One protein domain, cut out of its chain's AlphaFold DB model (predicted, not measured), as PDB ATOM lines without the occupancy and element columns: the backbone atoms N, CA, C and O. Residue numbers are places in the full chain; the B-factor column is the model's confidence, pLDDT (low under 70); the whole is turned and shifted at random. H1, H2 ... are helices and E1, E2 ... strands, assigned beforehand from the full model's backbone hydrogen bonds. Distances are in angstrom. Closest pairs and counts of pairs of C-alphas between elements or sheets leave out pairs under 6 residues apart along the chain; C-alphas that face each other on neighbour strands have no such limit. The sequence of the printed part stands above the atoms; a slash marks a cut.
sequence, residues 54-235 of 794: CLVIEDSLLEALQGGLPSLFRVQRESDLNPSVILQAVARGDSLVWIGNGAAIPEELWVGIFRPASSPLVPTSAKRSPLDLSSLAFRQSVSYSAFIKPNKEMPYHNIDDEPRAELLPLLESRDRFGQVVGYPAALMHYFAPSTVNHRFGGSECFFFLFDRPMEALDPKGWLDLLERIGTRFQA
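This is residues 54 to 235 of the 794 residues of an uncharacterized protein of Acidobacteria bacterium (UniProt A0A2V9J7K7). A twisted sheet of seven strands, curled like part of a barrel, makes the body, with H1 and H2 on its opposite faces and the long last helix H4 only grazing it. A small sheet of two strands packs on it, E6 against E8. The printed part has 182 residues, mixed in class, in the order E1 H1 E2 H2 E3 E4 E5 E6 E7 E8 E9 H3 H4. The mixed large sheet runs E2 E1 E3 E9 E8 E7 E5; E4 and E6 are antiparallel. The whole is compact, with a radius of gyration of the C-alphas of 15.8 A and spans of 43 by 41 by 30 A.

Begin at E1, residues 54 to 57, parallel to E3, residues 95 to 100; N 56 and O 97 are 2.8 A apart, within hydrogen-bond range. Next, H1, residues 59 to 64, stands up from the sheet at 59 degrees. The edge strand E2, residues 73 to 77, is parallel to E1, with N 76 and O 55 at 2.8 A. E1, H1 and E2 form a strand-helix-strand unit, two parallel neighbours with a helix between, its crossover right-handed. H2, residues 83 to 91, is on the opposite face from H1, at a height over the sheet of 9.0 A, over E1 and E3; its Val 90 and Leu 96 of E3 have the closest C-alphas, 7.1 A apart. E2, H2 and E3 form a split unit, with E1 between its strands, also right-handed. Look next at E4, residues 111 to 114, and E6, residues 145 to 148, where N 112 and O 147 are 2.8 A apart. The edge strand E5, residues 123 to 125, is antiparallel to E7, residues 164 to 174, with N 172 and O 124 at 2.8 A. E7, E8, residues 180 to 192, and E9, residues 204 to 209, form a meander of successive antiparallel neighbours in two hairpins; N 168 and O 187 are 2.8 A apart, N 207 and O 186 2.9 A. E9 is parallel to E3, with N 98 and O 206 at 2.8 A. H3, residues 213 to 216, only just touches H1, with 3 pairs of C-alphas within 8 A, the closest those of Leu 61 and Met 214, 6.1 A. H3 and H4, residues 219 to 235, meet only through their link. In H1, H2 and H4 every O i to N i+4 pair is within hydrogen-bond range; H3 is too short for one.

Find C-alpha 54 at (-10.229, -20.038, 42.787), where E1 begins. E7 is 28.6 A long and bends by 60 degrees at residue 171; E8 is 28.9 A and bends by 71 degrees at residue 184. H4 runs 24.4 A to C-alpha 235 at (-23.459, -29.219, 37.894).

The C-alphas of Gly 67 and Tyr 156 are the two farthest apart, 46.4 A. The printed part has no cut. Its long links are E5 to E6, E6 to E7 and E8 to E9. Look for pLDDT under 70 at residues 152 to 160 and 195.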
ATOM      1  N   CYS A  54     -11.029 -20.879  41.912       94.31
ATOM      2  CA  CYS A  54     -10.229 -20.038  42.787       94.31
ATOM      3  C   CYS A  54     -11.156 -19.290  43.752       94.31
ATOM      4  O   CYS A  54     -12.124 -18.673  43.315       94.31
ATOM      5  N   LEU A  55     -10.861 -19.327  45.050       95.81
ATOM      6  CA  LEU A  55     -11.518 -18.503  46.064       95.81
ATOM      7  C   LEU A  55     -10.506 -17.483  46.582       95.81
ATOM      8  O   LEU A  55      -9.602 -17.855  47.324       95.81
ATOM      9  N   VAL A  56     -10.671 -16.220  46.196       96.56
ATOM     10  CA  VAL A  56      -9.965 -15.086  46.802       96.56
ATOM     11  C   VAL A  56     -10.843 -14.543  47.917       96.56
ATOM     12  O   VAL A  56     -12.006 -14.202  47.686       96.56
ATOM     13  N   ILE A  57     -10.312 -14.513  49.132       96.19
ATOM     14  CA  ILE A  57     -11.093 -14.214  50.328       96.19
ATOM     15  C   ILE A  57     -10.300 -13.341  51.296       96.19
ATOM     16  O   ILE A  57      -9.109 -13.572  51.516       96.19
ATOM     17  N   GLU A  58     -10.980 -12.348  51.863       95.88
ATOM     18  CA  GLU A  58     -10.444 -11.476  52.904       95.88
ATOM     19  C   GLU A  58      -9.966 -12.300  54.112       95.88
ATOM     20  O   GLU A  58     -10.606 -13.270  54.537       95.88
ATOM     21  N   ASP A  59      -8.810 -11.916  54.642       94.38
ATOM     22  CA  ASP A  59      -8.044 -12.687  55.615       94.38
ATOM     23  C   ASP A  59      -8.832 -12.997  56.898       94.38
ATOM     24  O   ASP A  59      -8.844 -14.147  57.344       94.38
ATOM     25  N   SER A  60      -9.532 -12.009  57.467       93.94
ATOM     26  CA  SER A  60     -10.287 -12.189  58.713       93.94
ATOM     27  C   SER A  60     -11.479 -13.134  58.540       93.94
ATOM     28  O   SER A  60     -11.757 -13.964  59.413       93.94
ATOM     29  N   LEU A  61     -12.160 -13.074  57.390       95.94
ATOM     30  CA  LEU A  61     -13.207 -14.031  57.057       95.94
ATOM     31  C   LEU A  61     -12.619 -15.433  56.871       95.94
ATOM     32  O   LEU A  61     -13.187 -16.398  57.380       95.94
ATOM     33  N   LEU A  62     -11.482 -15.576  56.183       95.12
ATOM     34  CA  LEU A  62     -10.844 -16.881  56.017       95.12
ATOM     35  C   LEU A  62     -10.507 -17.527  57.365       95.12
ATOM     36  O   LEU A  62     -10.749 -18.720  57.546       95.12
ATOM     37  N   GLU A  63      -9.978 -16.750  58.312       93.88
ATOM     38  CA  GLU A  63      -9.714 -17.209  59.679       93.88
ATOM     39  C   GLU A  63     -10.987 -17.704  60.375       93.88
ATOM     40  O   GLU A  63     -10.978 -18.774  60.985       93.88
ATOM     41  N   ALA A  64     -12.104 -16.989  60.213       92.94
ATOM     42  CA  ALA A  64     -13.394 -17.374  60.782       92.94
ATOM     43  C   ALA A  64     -14.018 -18.629  60.135       92.94
ATOM     44  O   ALA A  64     -14.859 -19.282  60.756       92.94
ATOM     45  N   LEU A  65     -13.625 -18.973  58.903       92.62
ATOM     46  CA  LEU A  65     -14.142 -20.123  58.148       92.62
ATOM     47  C   LEU A  65     -13.255 -21.379  58.238       92.62
ATOM     48  O   LEU A  65     -13.588 -22.403  57.628       92.62
ATOM     49  N   GLN A  66     -12.127 -21.325  58.958       79.62
ATOM     50  CA  GLN A  66     -11.153 -22.421  59.008       79.62
ATOM     51  C   GLN A  66     -11.804 -23.767  59.376       79.62
ATOM     52  O   GLN A  66     -12.500 -23.898  60.380       79.62
ATOM     53  N   GLY A  67     -11.565 -24.782  58.536       76.12
ATOM     54  CA  GLY A  67     -12.098 -26.143  58.691       76.12
ATOM     55  C   GLY A  67     -13.493 -26.388  58.095       76.12
ATOM     56  O   GLY A  67     -13.897 -27.545  58.012       76.12
ATOM     57  N   GLY A  68     -14.208 -25.347  57.648       82.62
ATOM     58  CA  GLY A  68     -15.552 -25.460  57.059       82.62
ATOM     59  C   GLY A  68     -15.627 -25.277  55.538       82.62
ATOM     60  O   GLY A  68     -16.673 -25.534  54.948       82.62
ATOM     61  N   LEU A  69     -14.546 -24.825  54.889       88.69
ATOM     62  CA  LEU A  69     -14.558 -24.517  53.455       88.69
ATOM     63  C   LEU A  69     -14.740 -25.778  52.585       88.69
ATOM     64  O   LEU A  69     -14.041 -26.772  52.804       88.69
ATOM     65  N   PRO A  70     -15.608 -25.741  51.554       85.62
ATOM     66  CA  PRO A  70     -15.751 -26.859  50.626       85.62
ATOM     67  C   PRO A  70     -14.436 -27.176  49.900       85.62
ATOM     68  O   PRO A  70     -13.773 -26.285  49.370       85.62
ATOM     69  N   SER A  71     -14.089 -28.464  49.807       86.12
ATOM     70  CA  SER A  71     -12.811 -28.947  49.247       86.12
ATOM     71  C   SER A  71     -12.588 -28.628  47.762       86.12
ATOM     72  O   SER A  71     -11.473 -28.752  47.261       86.12
ATOM     73  N   LEU A  72     -13.643 -28.220  47.055       87.62
ATOM     74  CA  LEU A  72     -13.601 -27.844  45.642       87.62
ATOM     75  C   LEU A  72     -12.929 -26.479  45.387       87.62
ATOM     76  O   LEU A  72     -12.562 -26.192  44.247       87.62
ATOM     77  N   PHE A  73     -12.768 -25.638  46.416       90.94
ATOM     78  CA  PHE A  73     -12.163 -24.312  46.284       90.94
ATOM     79  C   PHE A  73     -10.647 -24.344  46.494       90.94
ATOM     80  O   PHE A  73     -10.143 -24.828  47.507       90.94
ATOM     81  N   ARG A  74      -9.911 -23.743  45.557       92.00
ATOM     82  CA  ARG A  74      -8.493 -23.398  45.705       92.00
ATOM     83  C   ARG A  74      -8.402 -22.026  46.361       92.00
ATOM     84  O   ARG A  74      -8.614 -21.009  45.704       92.00
ATOM     85  N   VAL A  75      -8.154 -22.023  47.664       92.31
ATOM     86  CA  VAL A  75      -8.216 -20.821  48.503       92.31
ATOM     87  C   VAL A  75      -6.933 -20.002  48.389       92.31
ATOM     88  O   VAL A  75      -5.835 -20.546  48.487       92.31
ATOM     89  N   GLN A  76      -7.083 -18.690  48.238       92.12
ATOM     90  CA  GLN A  76      -6.020 -17.698  48.294       92.12
ATOM     91  C   GLN A  76      -6.461 -16.540  49.194       92.12
ATOM     92  O   GLN A  76      -7.577 -16.033  49.063       92.12
ATOM     93  N   ARG A  77      -5.584 -16.129  50.113       92.69
ATOM     94  CA  ARG A  77      -5.782 -14.912  50.908       92.69
ATOM     95  C   ARG A  77      -5.694 -13.691  50.010       92.69
ATOM     96  O   ARG A  77      -4.864 -13.663  49.102       92.69
ATOM     97  N   GLU A  78      -6.518 -12.690  50.284       89.44
ATOM     98  CA  GLU A  78      -6.448 -11.412  49.577       89.44
ATOM     99  C   GLU A  78      -5.080 -10.737  49.789       89.44
ATOM    100  O   GLU A  78      -4.518 -10.196  48.837       89.44
ATOM    101  N   SER A  79      -4.485 -10.850  50.984       90.75
ATOM    102  CA  SER A  79      -3.145 -10.310  51.279       90.75
ATOM    103  C   SER A  79      -1.995 -10.992  50.527       90.75
ATOM    104  O   SER A  79      -0.993 -10.348  50.217       90.75
ATOM    105  N   ASP A  80      -2.159 -12.272  50.185       91.31
ATOM    106  CA  ASP A  80      -1.178 -13.094  49.465       91.31
ATOM    107  C   ASP A  80      -1.531 -13.225  47.966       91.31
ATOM    108  O   ASP A  80      -1.114 -14.175  47.283       91.31
ATOM    109  N   LEU A  81      -2.361 -12.319  47.437       90.94
ATOM    110  CA  LEU A  81      -2.856 -12.403  46.070       90.94
ATOM    111  C   LEU A  81      -1.717 -12.303  45.044       90.94
ATOM    112  O   LEU A  81      -0.908 -11.379  45.045       90.94
ATOM    113  N   ASN A  82      -1.726 -13.232  44.089       89.50
ATOM    114  CA  ASN A  82      -0.922 -13.168  42.876       89.50
ATOM    115  C   ASN A  82      -1.863 -13.029  41.667       89.50
ATOM    116  O   ASN A  82      -2.373 -14.045  41.176       89.50
ATOM    117  N   PRO A  83      -2.094 -11.796  41.170       89.69
ATOM    118  CA  PRO A  83      -3.009 -11.529  40.062       89.69
ATOM    119  C   PRO A  83      -2.736 -12.389  38.826       89.69
ATOM    120  O   PRO A  83      -3.663 -12.925  38.225       89.69
ATOM    121  N   SER A  84      -1.462 -12.603  38.487       90.12
ATOM    122  CA  SER A  84      -1.057 -13.385  37.315       90.12
ATOM    123  C   SER A  84      -1.534 -14.835  37.379       90.12
ATOM    124  O   SER A  84      -1.920 -15.395  36.354       90.12
ATOM    125  N   VAL A  85      -1.542 -15.448  38.567       88.88
ATOM    126  CA  VAL A  85      -2.008 -16.833  38.750       88.88
ATOM    127  C   VAL A  85      -3.518 -16.922  38.545       88.88
ATOM    128  O   VAL A  85      -3.982 -17.805  37.823       88.88
ATOM    129  N   ILE A  86      -4.276 -15.981  39.117       90.81
ATOM    130  CA  ILE A  86      -5.731 -15.904  38.938       90.81
ATOM    131  C   ILE A  86      -6.075 -15.678  37.465       90.81
ATOM    132  O   ILE A  86      -6.861 -16.431  36.895       90.81
ATOM    133  N   LEU A  87      -5.433 -14.707  36.815       91.56
ATOM    134  CA  LEU A  87      -5.666 -14.408  35.403       91.56
ATOM    135  C   LEU A  87      -5.352 -15.602  34.500       91.56
ATOM    136  O   LEU A  87      -6.123 -15.895  33.590       91.56
ATOM    137  N   GLN A  88      -4.259 -16.326  34.755       90.69
ATOM    138  CA  GLN A  88      -3.926 -17.540  34.007       90.69
ATOM    139  C   GLN A  88      -4.932 -18.670  34.243       90.69
ATOM    140  O   GLN A  88      -5.246 -19.405  33.307       90.69
ATOM    141  N   ALA A  89      -5.440 -18.828  35.468       89.19
ATOM    142  CA  ALA A  89      -6.471 -19.814  35.770       89.19
ATOM    143  C   ALA A  89      -7.761 -19.497  35.000       89.19
ATOM    144  O   ALA A  89      -8.207 -20.312  34.189       89.19
ATOM    145  N   VAL A  90      -8.299 -18.284  35.166       90.88
ATOM    146  CA  VAL A  90      -9.532 -17.855  34.486       90.88
ATOM    147  C   VAL A  90      -9.350 -17.887  32.965       90.88
ATOM    148  O   VAL A  90     -10.229 -18.344  32.244       90.88
ATOM    149  N   ALA A  91      -8.183 -17.503  32.436       88.31
ATOM    150  CA  ALA A  91      -7.909 -17.564  30.998       88.31
ATOM    151  C   ALA A  91      -8.004 -18.982  30.409       88.31
ATOM    152  O   ALA A  91      -8.316 -19.116  29.228       88.31
ATOM    153  N   ARG A  92      -7.767 -20.022  31.218       87.00
ATOM    154  CA  ARG A  92      -7.908 -21.437  30.834       87.00
ATOM    155  C   ARG A  92      -9.327 -21.988  31.033       87.00
ATOM    156  O   ARG A  92      -9.546 -23.170  30.778       87.00
ATOM    157  N   GLY A  93     -10.278 -21.160  31.461       83.75
ATOM    158  CA  GLY A  93     -11.667 -21.555  31.702       83.75
ATOM    159  C   GLY A  93     -11.986 -21.903  33.158       83.75
ATOM    160  O   GLY A  93     -13.111 -22.322  33.430       83.75
ATOM    161  N   ASP A  94     -11.041 -21.736  34.096       89.38
ATOM    162  CA  ASP A  94     -11.344 -21.845  35.529       89.38
ATOM    163  C   ASP A  94     -12.247 -20.689  35.975       89.38
ATOM    164  O   ASP A  94     -12.396 -19.674  35.290       89.38
ATOM    165  N   SER A  95     -12.880 -20.857  37.129       91.88
ATOM    166  CA  SER A  95     -13.821 -19.883  37.681       91.88
ATOM    167  C   SER A  95     -13.292 -19.249  38.964       91.88
ATOM    168  O   SER A  95     -12.382 -19.776  39.604       91.88
ATOM    169  N   LEU A  96     -13.856 -18.101  39.332       95.56
ATOM    170  CA  LEU A  96     -13.399 -17.293  40.460       95.56
ATOM    171  C   LEU A  96     -14.562 -16.985  41.402       95.56
ATOM    172  O   LEU A  96     -15.670 -16.676  40.970       95.56
ATOM    173  N   VAL A  97     -14.288 -17.007  42.697       97.44
ATOM    174  CA  VAL A  97     -15.112 -16.379  43.725       97.44
ATOM    175  C   VAL A  97     -14.236 -15.380  44.463       97.44
ATOM    176  O   VAL A  97     -13.160 -15.734  44.937       97.44
ATOM    177  N   TRP A  98     -14.693 -14.139  44.545       97.94
ATOM    178  CA  TRP A  98     -14.037 -13.049  45.249       97.94
ATOM    179  C   TRP A  98     -14.921 -12.575  46.400       97.94
ATOM    180  O   TRP A  98     -16.071 -12.192  46.167       97.94
ATOM    181  N   ILE A  99     -14.393 -12.561  47.625       97.81
ATOM    182  CA  ILE A  99     -15.074 -12.030  48.813       97.81
ATOM    183  C   ILE A  99     -14.136 -11.056  49.529       97.81
ATOM    184  O   ILE A  99     -13.168 -11.484  50.149       97.81
ATOM    185  N   GLY A 100     -14.429  -9.758  49.459       95.88
ATOM    186  CA  GLY A 100     -13.585  -8.704  50.030       95.88
ATOM    187  C   GLY A 100     -13.977  -7.320  49.517       95.88
ATOM    188  O   GLY A 100     -15.017  -7.173  48.877       95.88
ATOM    189  N   ASN A 101     -13.152  -6.300  49.758       91.62
ATOM    190  CA  ASN A 101     -13.470  -4.929  49.330       91.62
ATOM    191  C   ASN A 101     -13.315  -4.727  47.808       91.62
ATOM    192  O   ASN A 101     -13.928  -3.823  47.243       91.62
ATOM    193  N   GLY A 102     -12.550  -5.603  47.144       91.88
ATOM    194  CA  GLY A 102     -12.382  -5.638  45.692       91.88
ATOM    195  C   GLY A 102     -11.318  -4.691  45.138       91.88
ATOM    196  O   GLY A 102     -11.167  -4.609  43.922       91.88
ATOM    197  N   ALA A 103     -10.568  -3.983  45.987       90.31
ATOM    198  CA  ALA A 103      -9.544  -3.036  45.544       90.31
ATOM    199  C   ALA A 103      -8.390  -3.715  44.784       90.31
ATOM    200  O   ALA A 103      -7.747  -3.078  43.956       90.31
ATOM    201  N   ALA A 104      -8.143  -5.002  45.050       92.50
ATOM    202  CA  ALA A 104      -7.098  -5.792  44.403       92.50
ATOM    203  C   ALA A 104      -7.593  -6.616  43.193       92.50
ATOM    204  O   ALA A 104      -6.851  -7.464  42.691       92.50
ATOM    205  N   ILE A 105      -8.838  -6.418  42.735       93.12
ATOM    206  CA  ILE A 105      -9.373  -7.143  41.572       93.12
ATOM    207  C   ILE A 105      -8.538  -6.795  40.327       93.12
ATOM    208  O   ILE A 105      -8.378  -5.612  40.025       93.12
ATOM    209  N   PRO A 106      -8.030  -7.793  39.575       92.44
ATOM    210  CA  PRO A 106      -7.280  -7.537  38.349       92.44
ATOM    211  C   PRO A 106      -8.110  -6.786  37.299       92.44
ATOM    212  O   PRO A 106      -9.228  -7.193  36.974       92.44
ATOM    213  N   GLU A 107      -7.546  -5.722  36.724       87.06
ATOM    214  CA  GLU A 107      -8.232  -4.872  35.739       87.06
ATOM    215  C   GLU A 107      -8.584  -5.632  34.449       87.06
ATOM    216  O   GLU A 107      -9.569  -5.317  33.782       87.06
ATOM    217  N   GLU A 108      -7.843  -6.690  34.112       88.31
ATOM    218  CA  GLU A 108      -8.088  -7.541  32.945       88.31
ATOM    219  C   GLU A 108      -9.364  -8.384  33.060       88.31
ATOM    220  O   GLU A 108      -9.846  -8.896  32.051       88.31
ATOM    221  N   LEU A 109      -9.953  -8.497  34.257       88.38
ATOM    222  CA  LEU A 109     -11.292  -9.069  34.424       88.38
ATOM    223  C   LEU A 109     -12.401  -8.084  34.024       88.38
ATOM    224  O   LEU A 109     -13.557  -8.487  33.913       88.38
ATOM    225  N   TRP A 110     -12.057  -6.819  33.779       85.06
ATOM    226  CA  TRP A 110     -12.969  -5.736  33.419       85.06
ATOM    227  C   TRP A 110     -14.053  -5.472  34.474       85.06
ATOM    228  O   TRP A 110     -15.213  -5.195  34.158       85.06
ATOM    229  N   VAL A 111     -13.682  -5.563  35.752       85.88
ATOM    230  CA  VAL A 111     -14.578  -5.327  36.891       85.88
ATOM    231  C   VAL A 111     -14.077  -4.124  37.674       85.88
ATOM    232  O   VAL A 111     -13.004  -4.152  38.265       85.88
ATOM    233  N   GLY A 112     -14.872  -3.058  37.673       82.38
ATOM    234  CA  GLY A 112     -14.657  -1.887  38.509       82.38
ATOM    235  C   GLY A 112     -15.526  -1.927  39.756       82.38
ATOM    236  O   GLY A 112     -16.572  -2.584  39.795       82.38
ATOM    237  N   ILE A 113     -15.107  -1.167  40.766       85.19
ATOM    238  CA  ILE A 113     -15.858  -0.983  42.004       85.19
ATOM    239  C   ILE A 113     -16.027   0.500  42.325       85.19
ATOM    240  O   ILE A 113     -15.166   1.319  42.015       85.19
ATOM    241  N   PHE A 114     -17.142   0.856  42.953       81.69
ATOM    242  CA  PHE A 114     -17.333   2.181  43.542       81.69
ATOM    243  C   PHE A 114     -18.154   2.071  44.827       81.69
ATOM    244  O   PHE A 114     -18.838   1.069  45.060       81.69
ATOM    245  N   ARG A 115     -18.094   3.098  45.677       84.62
ATOM    246  CA  ARG A 115     -18.855   3.133  46.929       84.62
ATOM    247  C   ARG A 115     -20.197   3.850  46.714       84.62
ATOM    248  O   ARG A 115     -20.196   5.058  46.493       84.62
ATOM    249  N   PRO A 116     -21.345   3.153  46.813       76.88
ATOM    250  CA  PRO A 116     -22.652   3.741  46.518       76.88
ATOM    251  C   PRO A 116     -23.168   4.687  47.609       76.88
ATOM    252  O   PRO A 116     -23.970   5.575  47.330       76.88
ATOM    253  N   ALA A 117     -22.723   4.511  48.854       79.69
ATOM    254  CA  ALA A 117     -23.073   5.377  49.970       79.69
ATOM    255  C   ALA A 117     -21.960   5.392  51.025       79.69
ATOM    256  O   ALA A 117     -21.254   4.403  51.240       79.69
ATOM    257  N   SER A 118     -21.821   6.517  51.728       80.44
ATOM    258  CA  SER A 118     -20.960   6.600  52.910       80.44
ATOM    259  C   SER A 118     -21.525   5.773  54.071       80.44
ATOM    260  O   SER A 118     -20.764   5.123  54.785       80.44
ATOM    261  N   SER A 119     -22.850   5.749  54.224       87.12
ATOM    262  CA  SER A 119     -23.548   4.977  55.256       87.12
ATOM    263  C   SER A 119     -23.732   3.499  54.874       87.12
ATOM    264  O   SER A 119     -23.925   3.201  53.694       87.12
ATOM    265  N   PRO A 120     -23.747   2.582  55.861       92.38
ATOM    266  CA  PRO A 120     -24.086   1.180  55.642       92.38
ATOM    267  C   PRO A 120     -25.469   1.000  54.999       92.38
ATOM    268  O   PRO A 120     -26.441   1.636  55.419       92.38
ATOM    269  N   LEU A 121     -25.565   0.107  54.015       91.12
ATOM    270  CA  LEU A 121     -26.807  -0.254  53.321       91.12
ATOM    271  C   LEU A 121     -27.184  -1.700  53.653       91.12
ATOM    272  O   LEU A 121     -26.344  -2.457  54.134       91.12
ATOM    273  N   VAL A 122     -28.439  -2.080  53.407       91.56
ATOM    274  CA  VAL A 122     -28.909  -3.467  53.561       91.56
ATOM    275  C   VAL A 122     -28.928  -4.137  52.183       91.56
ATOM    276  O   VAL A 122     -29.789  -3.792  51.364       91.56
ATOM    277  N   PRO A 123     -28.000  -5.068  51.895       92.94
ATOM    278  CA  PRO A 123     -28.041  -5.873  50.683       92.94
ATOM    279  C   PRO A 123     -29.240  -6.821  50.712       92.94
ATOM    280  O   PRO A 123     -29.567  -7.405  51.742       92.94
ATOM    281  N   THR A 124     -29.873  -7.020  49.564       93.12
ATOM    282  CA  THR A 124     -30.964  -7.991  49.391       93.12
ATOM    283  C   THR A 124     -30.754  -8.788  48.112       93.12
ATOM    284  O   THR A 124     -30.102  -8.299  47.193       93.12
ATOM    285  N   SER A 125     -31.295 -10.007  48.028       92.62
ATOM    286  CA  SER A 125     -31.229 -10.802  46.793       92.62
ATOM    287  C   SER A 125     -31.791 -10.010  45.613       92.62
ATOM    288  O   SER A 125     -32.931  -9.539  45.656       92.62
ATOM    289  N   ALA A 126     -31.014  -9.904  44.535       88.31
ATOM    290  CA  ALA A 126     -31.464  -9.254  43.316       88.31
ATOM    291  C   ALA A 126     -32.685  -9.995  42.754       88.31
ATOM    292  O   ALA A 126     -32.732 -11.229  42.721       88.31
ATOM    293  N   LYS A 127     -33.678  -9.248  42.256       82.38
ATOM    294  CA  LYS A 127     -34.961  -9.814  41.784       82.38
ATOM    295  C   LYS A 127     -34.785 -10.871  40.681       82.38
ATOM    296  O   LYS A 127     -35.605 -11.782  40.545       82.38
ATOM    297  N   ARG A 128     -33.731 -10.713  39.880       83.12
ATOM    298  CA  ARG A 128     -33.389 -11.541  38.713       83.12
ATOM    299  C   ARG A 128     -32.079 -12.308  38.909       83.12
ATOM    300  O   ARG A 128     -31.445 -12.657  37.919       83.12
ATOM    301  N   SER A 129     -31.674 -12.533  40.161       88.50
ATOM    302  CA  SER A 129     -30.426 -13.233  40.461       88.50
ATOM    303  C   SER A 129     -30.384 -14.609  39.774       88.50
ATOM    304  O   SER A 129     -31.372 -15.351  39.855       88.50
ATOM    305  N   PRO A 130     -29.269 -14.970  39.107       87.12
ATOM    306  CA  PRO A 130     -29.064 -16.312  38.559       87.12
ATOM    307  C   PRO A 130     -28.876 -17.381  39.649       87.12
ATOM    308  O   PRO A 130     -28.954 -18.570  39.349       87.12
ATOM    309  N   LEU A 131     -28.665 -16.965  40.903       86.88
ATOM    310  CA  LEU A 131     -28.526 -17.823  42.079       86.88
ATOM    311  C   LEU A 131     -29.580 -17.451  43.131       86.88
ATOM    312  O   LEU A 131     -29.771 -16.270  43.428       86.88
ATOM    313  N   ASP A 132     -30.262 -18.431  43.721       84.00
ATOM    314  CA  ASP A 132     -31.214 -18.150  44.799       84.00
ATOM    315  C   ASP A 132     -30.478 -17.858  46.114       84.00
ATOM    316  O   ASP A 132     -29.901 -18.753  46.738       84.00
ATOM    317  N   LEU A 133     -30.515 -16.589  46.524       89.75
ATOM    318  CA  LEU A 133     -29.913 -16.075  47.754       89.75
ATOM    319  C   LEU A 133     -30.966 -15.610  48.770       89.75
ATOM    320  O   LEU A 133     -30.623 -15.006  49.781       89.75
ATOM    321  N   SER A 134     -32.252 -15.873  48.516       85.25
ATOM    322  CA  SER A 134     -33.363 -15.321  49.303       85.25
ATOM    323  C   SER A 134     -33.396 -15.788  50.762       85.25
ATOM    324  O   SER A 134     -33.930 -15.085  51.615       85.25
ATOM    325  N   SER A 135     -32.802 -16.946  51.061       89.69
ATOM    326  CA  SER A 135     -32.712 -17.487  52.420       89.69
ATOM    327  C   SER A 135     -31.510 -16.972  53.221       89.69
ATOM    328  O   SER A 135     -31.389 -17.316  54.393       89.69
ATOM    329  N   LEU A 136     -30.590 -16.218  52.607       93.56
ATOM    330  CA  LEU A 136     -29.419 -15.669  53.294       93.56
ATOM    331  C   LEU A 136     -29.764 -14.314  53.920       93.56
ATOM    332  O   LEU A 136     -30.257 -13.407  53.247       93.56
ATOM    333  N   ALA A 137     -29.484 -14.170  55.213       92.31
ATOM    334  CA  ALA A 137     -29.804 -12.971  55.981       92.31
ATOM    335  C   ALA A 137     -28.630 -11.981  55.990       92.31
ATOM    336  O   ALA A 137     -27.872 -11.906  56.959       92.31
ATOM    337  N   PHE A 138     -28.485 -11.216  54.906       94.88
ATOM    338  CA  PHE A 138     -27.513 -10.123  54.854       94.88
ATOM    339  C   PHE A 138     -27.885  -9.004  55.834       94.88
ATOM    340  O   PHE A 138     -29.054  -8.641  55.992       94.88
ATOM    341  N   ARG A 139     -26.871  -8.460  56.502       95.25
ATOM    342  CA  ARG A 139     -26.992  -7.403  57.508       95.25
ATOM    343  C   ARG A 139     -26.622  -6.052  56.910       95.25
ATOM    344  O   ARG A 139     -26.101  -5.955  55.801       95.25
ATOM    345  N   GLN A 140     -26.909  -4.992  57.658       94.50
ATOM    346  CA  GLN A 140     -26.499  -3.654  57.265       94.50
ATOM    347  C   GLN A 140     -24.966  -3.558  57.298       94.50
ATOM    348  O   GLN A 140     -24.361  -3.776  58.343       94.50
ATOM    349  N   SER A 141     -24.350  -3.230  56.166       93.56
ATOM    350  CA  SER A 141     -22.889  -3.235  56.017       93.56
ATOM    351  C   SER A 141     -22.416  -2.149  55.061       93.56
ATOM    352  O   SER A 141     -23.171  -1.694  54.194       93.56
ATOM    353  N   VAL A 142     -21.155  -1.742  55.197       93.69
ATOM    354  CA  VAL A 142     -20.478  -0.966  54.156       93.69
ATOM    355  C   VAL A 142     -20.117  -1.915  53.015       93.69
ATOM    356  O   VAL A 142     -19.368  -2.875  53.192       93.69
ATOM    357  N   SER A 143     -20.662  -1.642  51.835       91.31
ATOM    358  CA  SER A 143     -20.441  -2.437  50.631       91.31
ATOM    359  C   SER A 143     -20.019  -1.552  49.470       91.31
ATOM    360  O   SER A 143     -20.440  -0.396  49.382       91.31
ATOM    361  N   TYR A 144     -19.263  -2.121  48.544       90.75
ATOM    362  CA  TYR A 144     -18.998  -1.531  47.238       90.75
ATOM    363  C   TYR A 144     -20.011  -2.064  46.224       90.75
ATOM    364  O   TYR A 144     -20.795  -2.959  46.524       90.75
ATOM    365  N   SER A 145     -20.050  -1.484  45.033       87.00
ATOM    366  CA  SER A 145     -20.867  -1.961  43.921       87.00
ATOM    367  C   SER A 145     -19.975  -2.355  42.758       87.00
ATOM    368  O   SER A 145     -19.113  -1.569  42.372       87.00
ATOM    369  N   ALA A 146     -20.243  -3.516  42.163       85.31
ATOM    370  CA  ALA A 146     -19.595  -3.942  40.928       85.31
ATOM    371  C   ALA A 146     -20.157  -3.171  39.729       85.31
ATOM    372  O   ALA A 146     -21.348  -2.848  39.687       85.31
ATOM    373  N   PHE A 147     -19.303  -2.932  38.741       77.31
ATOM    374  CA  PHE A 147     -19.685  -2.524  37.398       77.31
ATOM    375  C   PHE A 147     -18.632  -3.000  36.396       77.31
ATOM    376  O   PHE A 147     -17.538  -3.411  36.780       77.31
ATOM    377  N   ILE A 148     -18.952  -2.955  35.106       75.81
ATOM    378  CA  ILE A 148     -17.987  -3.319  34.068       75.81
ATOM    379  C   ILE A 148     -17.082  -2.126  33.769       75.81
ATOM    380  O   ILE A 148     -17.580  -1.054  33.429       75.81
ATOM    381  N   LYS A 149     -15.768  -2.326  33.913       76.12
ATOM    382  CA  LYS A 149     -14.731  -1.300  33.752       76.12
ATOM    383  C   LYS A 149     -13.635  -1.807  32.810       76.12
ATOM    384  O   LYS A 149     -12.825  -2.618  33.247       76.12
ATOM    385  N   PRO A 150     -13.585  -1.346  31.552       71.06
ATOM    386  CA  PRO A 150     -12.438  -1.568  30.679       71.06
ATOM    387  C   PRO A 150     -11.102  -1.180  31.332       71.06
ATOM    388  O   PRO A 150     -11.027  -0.219  32.097       71.06
ATOM    389  N   ASN A 151     -10.031  -1.898  30.991       70.56
ATOM    390  CA  ASN A 151      -8.672  -1.622  31.481       70.56
ATOM    391  C   ASN A 151      -8.006  -0.399  30.815       70.56
ATOM    392  O   ASN A 151      -6.875  -0.044  31.140       70.56
ATOM    393  N   LYS A 152      -8.688   0.236  29.859       63.84
ATOM    394  CA  LYS A 152      -8.267   1.460  29.174       63.84
ATOM    395  C   LYS A 152      -9.453   2.401  29.053       63.84
ATOM    396  O   LYS A 152     -10.583   1.955  28.886       63.84
ATOM    397  N   GLU A 153      -9.184   3.702  29.060       53.50
ATOM    398  CA  GLU A 153     -10.227   4.728  28.932       53.50
ATOM    399  C   GLU A 153     -10.975   4.651  27.587       53.50
ATOM    400  O   GLU A 153     -12.138   5.038  27.497       53.50
ATOM    401  N   MET A 154     -10.320   4.132  26.541       54.44
ATOM    402  CA  MET A 154     -10.885   3.967  25.198       54.44
ATOM    403  C   MET A 154     -10.405   2.659  24.559       54.44
ATOM    404  O   MET A 154      -9.371   2.663  23.890       54.44
ATOM    405  N   PRO A 155     -11.112   1.533  24.770       54.50
ATOM    406  CA  PRO A 155     -10.794   0.295  24.073       54.50
ATOM    407  C   PRO A 155     -11.151   0.401  22.581       54.50
ATOM    408  O   PRO A 155     -12.215   0.905  22.210       54.50
ATOM    409  N   TYR A 156     -10.267  -0.088  21.718       54.41
ATOM    410  CA  TYR A 156     -10.472  -0.177  20.276       54.41
ATOM    411  C   TYR A 156     -10.965  -1.568  19.867       54.41
ATOM    412  O   TYR A 156     -10.236  -2.549  20.030       54.41
ATOM    413  N   HIS A 157     -12.136  -1.614  19.216       56.03
ATOM    414  CA  HIS A 157     -12.748  -2.862  18.749       56.03
ATOM    415  C   HIS A 157     -11.786  -3.748  17.946       56.03
ATOM    416  O   HIS A 157     -11.200  -3.294  16.958       56.03
ATOM    417  N   ASN A 158     -11.675  -5.025  18.331       54.12
ATOM    418  CA  ASN A 158     -10.776  -6.033  17.738       54.12
ATOM    419  C   ASN A 158      -9.271  -5.712  17.833       54.12
ATOM    420  O   ASN A 158      -8.466  -6.375  17.175       54.12
ATOM    421  N   ILE A 159      -8.883  -4.710  18.619       62.72
ATOM    422  CA  ILE A 159      -7.483  -4.344  18.870       62.72
ATOM    423  C   ILE A 159      -7.158  -4.547  20.350       62.72
ATOM    424  O   ILE A 159      -6.133  -5.148  20.670       62.72
ATOM    425  N   ASP A 160      -8.029  -4.085  21.247       66.88
ATOM    426  CA  ASP A 160      -7.888  -4.284  22.688       66.88
ATOM    427  C   ASP A 160      -8.567  -5.581  23.161       66.88
ATOM    428  O   ASP A 160      -9.455  -6.122  22.502       66.88
ATOM    429  N   ASP A 161      -8.112  -6.139  24.290       73.69
ATOM    430  CA  ASP A 161      -8.630  -7.419  24.793       73.69
ATOM    431  C   ASP A 161     -10.053  -7.268  25.328       73.69
ATOM    432  O   ASP A 161     -10.245  -6.794  26.440       73.69
ATOM    433  N   GLU A 162     -11.034  -7.693  24.541       73.00
ATOM    434  CA  GLU A 162     -12.451  -7.452  24.803       73.00
ATOM    435  C   GLU A 162     -13.162  -8.722  25.282       73.00
ATOM    436  O   GLU A 162     -13.459  -9.614  24.470       73.00
ATOM    437  N   PRO A 163     -13.459  -8.847  26.588       78.19
ATOM    438  CA  PRO A 163     -14.174 -10.003  27.095       78.19
ATOM    439  C   PRO A 163     -15.620 -10.014  26.591       78.19
ATOM    440  O   PRO A 163     -16.329  -9.008  26.601       78.19
ATOM    441  N   ARG A 164     -16.099 -11.197  26.202       77.69
ATOM    442  CA  ARG A 164     -17.515 -11.436  25.908       77.69
ATOM    443  C   ARG A 164     -18.198 -11.935  27.176       77.69
ATOM    444  O   ARG A 164     -18.233 -13.145  27.404       77.69
ATOM    445  N   ALA A 165     -18.680 -11.018  28.017       79.69
ATOM    446  CA  ALA A 165     -19.108 -11.380  29.369       79.69
ATOM    447  C   ALA A 165     -20.268 -10.567  29.932       79.69
ATOM    448  O   ALA A 165     -20.138  -9.362  29.955       79.69
ATOM    449  N   GLU A 166     -21.328 -11.182  30.472       79.25
ATOM    450  CA  GLU A 166     -22.453 -10.467  31.107       79.25
ATOM    451  C   GLU A 166     -22.232 -10.240  32.616       79.25
ATOM    452  O   GLU A 166     -21.888 -11.185  33.322       79.25
ATOM    453  N   LEU A 167     -22.539  -9.044  33.150       81.62
ATOM    454  CA  LEU A 167     -22.646  -8.816  34.604       81.62
ATOM    455  C   LEU A 167     -24.086  -9.010  35.098       81.62
ATOM    456  O   LEU A 167     -24.991  -8.221  34.808       81.62
ATOM    457  N   LEU A 168     -24.295 -10.044  35.900       86.19
ATOM    458  CA  LEU A 168     -25.591 -10.447  36.428       86.19
ATOM    459  C   LEU A 168     -25.657 -10.135  37.930       86.19
ATOM    460  O   LEU A 168     -24.920 -10.745  38.705       86.19
ATOM    461  N   PRO A 169     -26.525  -9.210  38.378       87.69
ATOM    462  CA  PRO A 169     -26.654  -8.890  39.796       87.69
ATOM    463  C   PRO A 169     -27.096 -10.102  40.618       87.69
ATOM    464  O   PRO A 169     -28.075 -10.764  40.273       87.69
ATOM    465  N   LEU A 170     -26.400 -10.349  41.726       93.25
ATOM    466  CA  LEU A 170     -26.750 -11.360  42.728       93.25
ATOM    467  C   LEU A 170     -27.424 -10.701  43.934       93.25
ATOM    468  O   LEU A 170     -28.442 -11.185  44.430       93.25
ATOM    469  N   LEU A 171     -26.886  -9.556  44.360       93.56
ATOM    470  CA  LEU A 171     -27.427  -8.721  45.425       93.56
ATOM    471  C   LEU A 171     -27.647  -7.287  44.928       93.56
ATOM    472  O   LEU A 171     -26.926  -6.792  44.065       93.56
ATOM    473  N   GLU A 172     -28.626  -6.610  45.517       90.88
ATOM    474  CA  GLU A 172     -28.954  -5.203  45.305       90.88
ATOM    475  C   GLU A 172     -28.965  -4.471  46.651       90.88
ATOM    476  O   GLU A 172     -29.624  -4.909  47.598       90.88
ATOM    477  N   SER A 173     -28.289  -3.327  46.714       87.38
ATOM    478  CA  SER A 173     -28.414  -2.359  47.803       87.38
ATOM    479  C   SER A 173     -29.388  -1.265  47.394       87.38
ATOM    480  O   SER A 173     -29.327  -0.765  46.266       87.38
ATOM    481  N   ARG A 174     -30.277  -0.874  48.310       84.88
ATOM    482  CA  ARG A 174     -31.271   0.178  48.072       84.88
ATOM    483  C   ARG A 174     -31.068   1.364  49.000       84.88
ATOM    484  O   ARG A 174     -30.688   1.186  50.155       84.88
ATOM    485  N   ASP A 175     -31.328   2.565  48.494       78.75
ATOM    486  CA  ASP A 175     -31.400   3.756  49.334       78.75
ATOM    487  C   ASP A 175     -32.698   3.791  50.157       78.75
ATOM    488  O   ASP A 175     -33.591   2.947  50.025       78.75
ATOM    489  N   ARG A 176     -32.833   4.821  50.998       80.12
ATOM    490  CA  ARG A 176     -34.030   5.048  51.826       80.12
ATOM    491  C   ARG A 176     -35.327   5.254  51.031       80.12
ATOM    492  O   ARG A 176     -36.400   5.223  51.622       80.12
ATOM    493  N   PHE A 177     -35.243   5.502  49.725       74.00
ATOM    494  CA  PHE A 177     -36.386   5.680  48.829       74.00
ATOM    495  C   PHE A 177     -36.702   4.401  48.037       74.00
ATOM    496  O   PHE A 177     -37.595   4.401  47.188       74.00
ATOM    497  N   GLY A 178     -35.986   3.305  48.309       75.00
ATOM    498  CA  GLY A 178     -36.150   2.022  47.637       75.00
ATOM    499  C   GLY A 178     -35.493   1.952  46.257       75.00
ATOM    500  O   GLY A 178     -35.702   0.960  45.551       75.00
ATOM    501  N   GLN A 179     -34.708   2.956  45.856       74.25
ATOM    502  CA  GLN A 179     -33.962   2.939  44.597       74.25
ATOM    503  C   GLN A 179     -32.750   2.028  44.735       74.25
ATOM    504  O   GLN A 179     -32.056   2.085  45.743       74.25
ATOM    505  N   VAL A 180     -32.484   1.198  43.727       78.19
ATOM    506  CA  VAL A 180     -31.239   0.421  43.694       78.19
ATOM    507  C   VAL A 180     -30.086   1.403  43.508       78.19
ATOM    508  O   VAL A 180     -30.097   2.176  42.555       78.19
ATOM    509  N   VAL A 181     -29.114   1.373  44.421       76.62
ATOM    510  CA  VAL A 181     -27.932   2.258  44.431       76.62
ATOM    511  C   VAL A 181     -26.601   1.511  44.361       76.62
ATOM    512  O   VAL A 181     -25.579   2.140  44.125       76.62
ATOM    513  N   GLY A 182     -26.602   0.180  44.501       80.88
ATOM    514  CA  GLY A 182     -25.406  -0.649  44.334       80.88
ATOM    515  C   GLY A 182     -25.732  -2.111  44.020       80.88
ATOM    516  O   GLY A 182     -26.788  -2.605  44.417       80.88
ATOM    517  N   TYR A 183     -24.809  -2.809  43.361       88.75
ATOM    518  CA  TYR A 183     -24.759  -4.268  43.264       88.75
ATOM    519  C   TYR A 183     -23.585  -4.797  44.098       88.75
ATOM    520  O   TYR A 183     -22.490  -4.985  43.560       88.75
ATOM    521  N   PRO A 184     -23.779  -5.019  45.410       93.12
ATOM    522  CA  PRO A 184     -22.720  -5.518  46.286       93.12
ATOM    523  C   PRO A 184     -22.338  -6.968  46.013       93.12
ATOM    524  O   PRO A 184     -21.319  -7.432  46.510       93.12
ATOM    525  N   ALA A 185     -23.118  -7.680  45.201       95.12
ATOM    526  CA  ALA A 185     -22.648  -8.909  44.601       95.12
ATOM    527  C   ALA A 185     -23.143  -9.071  43.169       95.12
ATOM    528  O   ALA A 185     -24.302  -8.772  42.861       95.12
ATOM    529  N   ALA A 186     -22.269  -9.586  42.312       92.88
ATOM    530  CA  ALA A 186     -22.545  -9.828  40.906       92.88
ATOM    531  C   ALA A 186     -21.779 -11.050  40.383       92.88
ATOM    532  O   ALA A 186     -20.705 -11.386  40.874       92.88
ATOM    533  N   LEU A 187     -22.341 -11.696  39.367       92.38
ATOM    534  CA  LEU A 187     -21.692 -12.724  38.563       92.38
ATOM    535  C   LEU A 187     -21.253 -12.097  37.236       92.38
ATOM    536  O   LEU A 187     -22.102 -11.649  36.472       92.38
ATOM    537  N   MET A 188     -19.955 -12.102  36.951       90.38
ATOM    538  CA  MET A 188     -19.419 -11.873  35.611       90.38
ATOM    539  C   MET A 188     -19.347 -13.216  34.873       90.38
ATOM    540  O   MET A 188     -18.556 -14.091  35.227       90.38
ATOM    541  N   HIS A 189     -20.202 -13.394  33.869       87.38
ATOM    542  CA  HIS A 189     -20.309 -14.619  33.079       87.38
ATOM    543  C   HIS A 189     -19.663 -14.428  31.704       87.38
ATOM    544  O   HIS A 189     -20.289 -13.849  30.816       87.38
ATOM    545  N   TYR A 190     -18.443 -14.935  31.508       86.81
ATOM    546  CA  TYR A 190     -17.712 -14.873  30.237       86.81
ATOM    547  C   TYR A 190     -18.257 -15.925  29.262       86.81
ATOM    548  O   TYR A 190     -17.720 -17.022  29.130       86.81
ATOM    549  N   PHE A 191     -19.353 -15.617  28.571       78.06
ATOM    550  CA  PHE A 191     -20.077 -16.574  27.724       78.06
ATOM    551  C   PHE A 191     -19.306 -17.030  26.475       78.06
ATOM    552  O   PHE A 191     -19.691 -18.014  25.841       78.06
ATOM    553  N   ALA A 192     -18.241 -16.328  26.084       78.00
ATOM    554  CA  ALA A 192     -17.385 -16.713  24.968       78.00
ATOM    555  C   ALA A 192     -15.951 -16.183  25.138       78.00
ATOM    556  O   ALA A 192     -15.737 -15.254  25.916       78.00
ATOM    557  N   PRO A 193     -14.964 -16.747  24.412       83.12
ATOM    558  CA  PRO A 193     -13.606 -16.210  24.403       83.12
ATOM    559  C   PRO A 193     -13.573 -14.749  23.944       83.12
ATOM    560  O   PRO A 193     -14.395 -14.348  23.109       83.12
ATOM    561  N   SER A 194     -12.606 -13.979  24.451       80.19
ATOM    562  CA  SER A 194     -12.354 -12.623  23.956       80.19
ATOM    563  C   SER A 194     -12.012 -12.610  22.460       80.19
ATOM    564  O   SER A 194     -11.551 -13.608  21.890       80.19
ATOM    565  N   THR A 195     -12.276 -11.486  21.795       69.38
ATOM    566  CA  THR A 195     -12.095 -11.339  20.336       69.38
ATOM    567  C   THR A 195     -10.627 -11.329  19.920       69.38
ATOM    568  O   THR A 195     -10.306 -11.836  18.848       69.38
ATOM    569  N   VAL A 196      -9.745 -10.802  20.775       73.00
ATOM    570  CA  VAL A 196      -8.322 -10.601  20.468       73.00
ATOM    571  C   VAL A 196      -7.454 -11.714  21.043       73.00
ATOM    572  O   VAL A 196      -6.771 -12.411  20.300       73.00
ATOM    573  N   ASN A 197      -7.489 -11.916  22.362       80.06
ATOM    574  CA  ASN A 197      -6.607 -12.887  23.015       80.06
ATOM    575  C   ASN A 197      -7.242 -14.273  23.189       80.06
ATOM    576  O   ASN A 197      -6.571 -15.185  23.668       80.06
ATOM    577  N   HIS A 198      -8.520 -14.439  22.832       82.19
ATOM    578  CA  HIS A 198      -9.269 -15.692  22.972       82.19
ATOM    579  C   HIS A 198      -9.238 -16.283  24.395       82.19
ATOM    580  O   HIS A 198      -9.291 -17.501  24.570       82.19
ATOM    581  N   ARG A 199      -9.169 -15.430  25.425       83.19
ATOM    582  CA  ARG A 199      -9.124 -15.836  26.843       83.19
ATOM    583  C   ARG A 199     -10.509 -15.782  27.498       83.19
ATOM    584  O   ARG A 199     -11.450 -15.232  26.930       83.19
ATOM    585  N   PHE A 200     -10.613 -16.377  28.690       85.56
ATOM    586  CA  PHE A 200     -11.753 -16.327  29.628       85.56
ATOM    587  C   PHE A 200     -13.050 -17.025  29.188       85.56
ATOM    588  O   PHE A 200     -14.011 -17.072  29.950       85.56
ATOM    589  N   GLY A 201     -13.107 -17.598  27.985       83.88
ATOM    590  CA  GLY A 201     -14.325 -18.224  27.471       83.88
ATOM    591  C   GLY A 201     -14.859 -19.356  28.358       83.88
ATOM    592  O   GLY A 201     -14.190 -20.362  28.583       83.88
ATOM    593  N   GLY A 202     -16.105 -19.212  28.807       81.25
ATOM    594  CA  GLY A 202     -16.816 -20.153  29.672       81.25
ATOM    595  C   GLY A 202     -16.562 -19.975  31.173       81.25
ATOM    596  O   GLY A 202     -17.138 -20.728  31.960       81.25
ATOM    597  N   SER A 203     -15.731 -19.021  31.593       89.38
ATOM    598  CA  SER A 203     -15.484 -18.754  33.013       89.38
ATOM    599  C   SER A 203     -16.645 -18.010  33.679       89.38
ATOM    600  O   SER A 203     -17.313 -17.175  33.064       89.38
ATOM    601  N   GLU A 204     -16.859 -18.276  34.967       91.56
ATOM    602  CA  GLU A 204     -17.780 -17.521  35.821       91.56
ATOM    603  C   GLU A 204     -17.023 -16.935  37.013       91.56
ATOM    604  O   GLU A 204     -16.367 -17.656  37.763       91.56
ATOM    605  N   CYS A 205     -17.118 -15.620  37.194       94.88
ATOM    606  CA  CYS A 205     -16.481 -14.913  38.300       94.88
ATOM    607  C   CYS A 205     -17.553 -14.294  39.203       94.88
ATOM    608  O   CYS A 205     -18.280 -13.390  38.793       94.88
ATOM    609  N   PHE A 206     -17.665 -14.786  40.432       96.62
ATOM    610  CA  PHE A 206     -18.561 -14.264  41.457       96.62
ATOM    611  C   PHE A 206     -17.829 -13.216  42.289       96.62
ATOM    612  O   PHE A 206     -16.760 -13.496  42.819       96.62
ATOM    613  N   PHE A 207     -18.423 -12.040  42.455       97.44
ATOM    614  CA  PHE A 207     -17.881 -10.963  43.279       97.44
ATOM    615  C   PHE A 207     -18.848 -10.646  44.411       97.44
ATOM    616  O   PHE A 207     -20.020 -10.386  44.148       97.44
ATOM    617  N   PHE A 208     -18.353 -10.642  45.648       97.75
ATOM    618  CA  PHE A 208     -19.045 -10.205  46.860       97.75
ATOM    619  C   PHE A 208     -18.220  -9.087  47.502       97.75
ATOM    620  O   PHE A 208     -17.176  -9.334  48.105       97.75
ATOM    621  N   LEU A 209     -18.679  -7.852  47.315       96.19
ATOM    622  CA  LEU A 209     -17.898  -6.634  47.488       96.19
ATOM    623  C   LEU A 209     -18.266  -5.908  48.784       96.19
ATOM    624  O   LEU A 209     -19.072  -4.971  48.799       96.19
ATOM    625  N   PHE A 210     -17.667  -6.344  49.884       96.19
ATOM    626  CA  PHE A 210     -17.918  -5.821  51.225       96.19
ATOM    627  C   PHE A 210     -16.629  -5.287  51.829       96.19
ATOM    628  O   PHE A 210     -15.604  -5.955  51.765       96.19
ATOM    629  N   ASP A 211     -16.693  -4.108  52.449       94.19
ATOM    630  CA  ASP A 211     -15.541  -3.537  53.159       94.19
ATOM    631  C   ASP A 211     -15.076  -4.482  54.277       94.19
ATOM    632  O   ASP A 211     -13.891  -4.745  54.446       94.19
ATOM    633  N   ARG A 212     -16.050  -5.059  54.994       94.69
ATOM    634  CA  ARG A 212     -15.850  -6.077  56.029       94.69
ATOM    635  C   ARG A 212     -16.866  -7.209  55.848       94.69
ATOM    636  O   ARG A 212     -17.994  -7.093  56.332       94.69
ATOM    637  N   PRO A 213     -16.508  -8.309  55.163       96.31
ATOM    638  CA  PRO A 213     -17.439  -9.401  54.857       96.31
ATOM    639  C   PRO A 213     -18.143 -10.007  56.085       96.31
ATOM    640  O   PRO A 213     -19.326 -10.342  56.020       96.31
ATOM    641  N   MET A 214     -17.450 -10.076  57.225       95.12
ATOM    642  CA  MET A 214     -17.993 -10.572  58.500       95.12
ATOM    643  C   MET A 214     -19.119  -9.703  59.089       95.12
ATOM    644  O   MET A 214     -19.928 -10.195  59.878       95.12
ATOM    645  N   GLU A 215     -19.199  -8.419  58.725       94.81
ATOM    646  CA  GLU A 215     -20.312  -7.548  59.126       94.81
ATOM    647  C   GLU A 215     -21.551  -7.788  58.251       94.81
ATOM    648  O   GLU A 215     -22.678  -7.658  58.730       94.81
ATOM    649  N   ALA A 216     -21.354  -8.169  56.985       95.38
ATOM    650  CA  ALA A 216     -22.421  -8.350  56.004       95.38
ATOM    651  C   ALA A 216     -23.171  -9.677  56.160       95.38
ATOM    652  O   ALA A 216     -24.387  -9.721  55.962       95.38
ATOM    653  N   LEU A 217     -22.466 -10.753  56.512       96.44
ATOM    654  CA  LEU A 217     -23.028 -12.090  56.686       96.44
ATOM    655  C   LEU A 217     -22.185 -12.866  57.710       96.44
ATOM    656  O   LEU A 217     -20.976 -12.666  57.804       96.44
ATOM    657  N   ASP A 218     -22.821 -13.725  58.508       94.88
ATOM    658  CA  ASP A 218     -22.097 -14.550  59.483       94.88
ATOM    659  C   ASP A 218     -21.367 -15.737  58.828       94.88
ATOM    660  O   ASP A 218     -21.660 -16.083  57.679       94.88
ATOM    661  N   PRO A 219     -20.420 -16.389  59.539       94.62
ATOM    662  CA  PRO A 219     -19.648 -17.502  58.986       94.62
ATOM    663  C   PRO A 219     -20.507 -18.624  58.404       94.62
ATOM    664  O   PRO A 219     -20.195 -19.147  57.338       94.62
ATOM    665  N   LYS A 220     -21.621 -18.966  59.063       94.06
ATOM    666  CA  LYS A 220     -22.532 -20.002  58.568       94.06
ATOM    667  C   LYS A 220     -23.163 -19.582  57.243       94.06
ATOM    668  O   LYS A 220     -23.157 -20.363  56.300       94.06
ATOM    669  N   GLY A 221     -23.655 -18.349  57.145       95.38
ATOM    670  CA  GLY A 221     -24.198 -17.819  55.900       95.38
ATOM    671  C   GLY A 221     -23.172 -17.792  54.762       95.38
ATOM    672  O   GLY A 221     -23.528 -18.099  53.625       95.38
ATOM    673  N   TRP A 222     -21.903 -17.476  55.049       96.44
ATOM    674  CA  TRP A 222     -20.823 -17.538  54.055       96.44
ATOM    675  C   TRP A 222     -20.532 -18.969  53.586       96.44
ATOM    676  O   TRP A 222     -20.359 -19.183  52.385       96.44
ATOM    677  N   LEU A 223     -20.530 -19.956  54.489       95.19
ATOM    678  CA  LEU A 223     -20.402 -21.370  54.115       95.19
ATOM    679  C   LEU A 223     -21.584 -21.835  53.257       95.19
ATOM    680  O   LEU A 223     -21.362 -22.410  52.191       95.19
ATOM    681  N   ASP A 224     -22.817 -21.512  53.659       93.81
ATOM    682  CA  ASP A 224     -24.035 -21.842  52.907       93.81
ATOM    683  C   ASP A 224     -24.006 -21.222  51.493       93.81
ATOM    684  O   ASP A 224     -24.449 -21.833  50.516       93.81
ATOM    685  N   LEU A 225     -23.475 -20.002  51.352       95.19
ATOM    686  CA  LEU A 225     -23.278 -19.344  50.058       95.19
ATOM    687  C   LEU A 225     -22.242 -20.082  49.194       95.19
ATOM    688  O   LEU A 225     -22.504 -20.351  48.018       95.19
ATOM    689  N   LEU A 226     -21.077 -20.407  49.760       94.69
ATOM    690  CA  LEU A 226     -20.004 -21.114  49.056       94.69
ATOM    691  C   LEU A 226     -20.436 -22.523  48.631       94.69
ATOM    692  O   LEU A 226     -20.090 -22.956  47.533       94.69
ATOM    693  N   GLU A 227     -21.240 -23.218  49.436       90.19
ATOM    694  CA  GLU A 227     -21.820 -24.517  49.079       90.19
ATOM    695  C   GLU A 227     -22.790 -24.407  47.892       90.19
ATOM    696  O   GLU A 227     -22.740 -25.222  46.964       90.19
ATOM    697  N   ARG A 228     -23.634 -23.366  47.854       89.12
ATOM    698  CA  ARG A 228     -24.531 -23.099  46.712       89.12
ATOM    699  C   ARG A 228     -23.754 -22.828  45.428       89.12
ATOM    700  O   ARG A 228     -24.097 -23.371  44.378       89.12
ATOM    701  N   ILE A 229     -22.700 -22.016  45.512       91.12
ATOM    702  CA  ILE A 229     -21.808 -21.740  44.382       91.12
ATOM    703  C   ILE A 229     -21.103 -23.030  43.940       91.12
ATOM    704  O   ILE A 229     -21.126 -23.372  42.759       91.12
ATOM    705  N   GLY A 230     -20.556 -23.797  44.884       88.25
ATOM    706  CA  GLY A 230     -19.930 -25.091  44.622       88.25
ATOM    707  C   GLY A 230     -20.867 -26.074  43.920       88.25
ATOM    708  O   GLY A 230     -20.480 -26.689  42.930       88.25
ATOM    709  N   THR A 231     -22.126 -26.157  44.360       82.62
ATOM    710  CA  THR A 231     -23.165 -26.995  43.738       82.62
ATOM    711  C   THR A 231     -23.421 -26.593  42.283       82.62
ATOM    712  O   THR A 231     -23.516 -27.458  41.410       82.62
ATOM    713  N   ARG A 232     -23.498 -25.286  41.992       86.50
ATOM    714  CA  ARG A 232     -23.650 -24.779  40.618       86.50
ATOM    715  C   ARG A 232     -22.479 -25.210  39.732       86.50
ATOM    716  O   ARG A 232     -22.692 -25.667  38.614       86.50
ATOM    717  N   PHE A 233     -21.253 -25.094  40.227       86.38
ATOM    718  CA  PHE A 233     -20.075 -25.483  39.459       86.38
ATOM    719  C   PHE A 233     -19.948 -26.994  39.271       86.38
ATOM    720  O   PHE A 233     -19.587 -27.441  38.187       86.38
ATOM    721  N   GLN A 234     -20.312 -27.785  40.281       83.88
ATOM    722  CA  GLN A 234     -20.382 -29.244  40.166       83.88
ATOM    723  C   GLN A 234     -21.408 -29.694  39.126       83.88
ATOM    724  O   GLN A 234     -21.178 -30.685  38.436       83.88
ATOM    725  N   ALA A 235     -22.520 -28.969  38.979       84.94
ATOM    726  CA  ALA A 235     -23.459 -29.219  37.894       84.94
ATOM    727  C   ALA A 235     -22.775 -29.062  36.524       84.94
ATOM    728  O   ALA A 235     -23.007 -29.861  35.620       84.94
TER     729      ALA A 235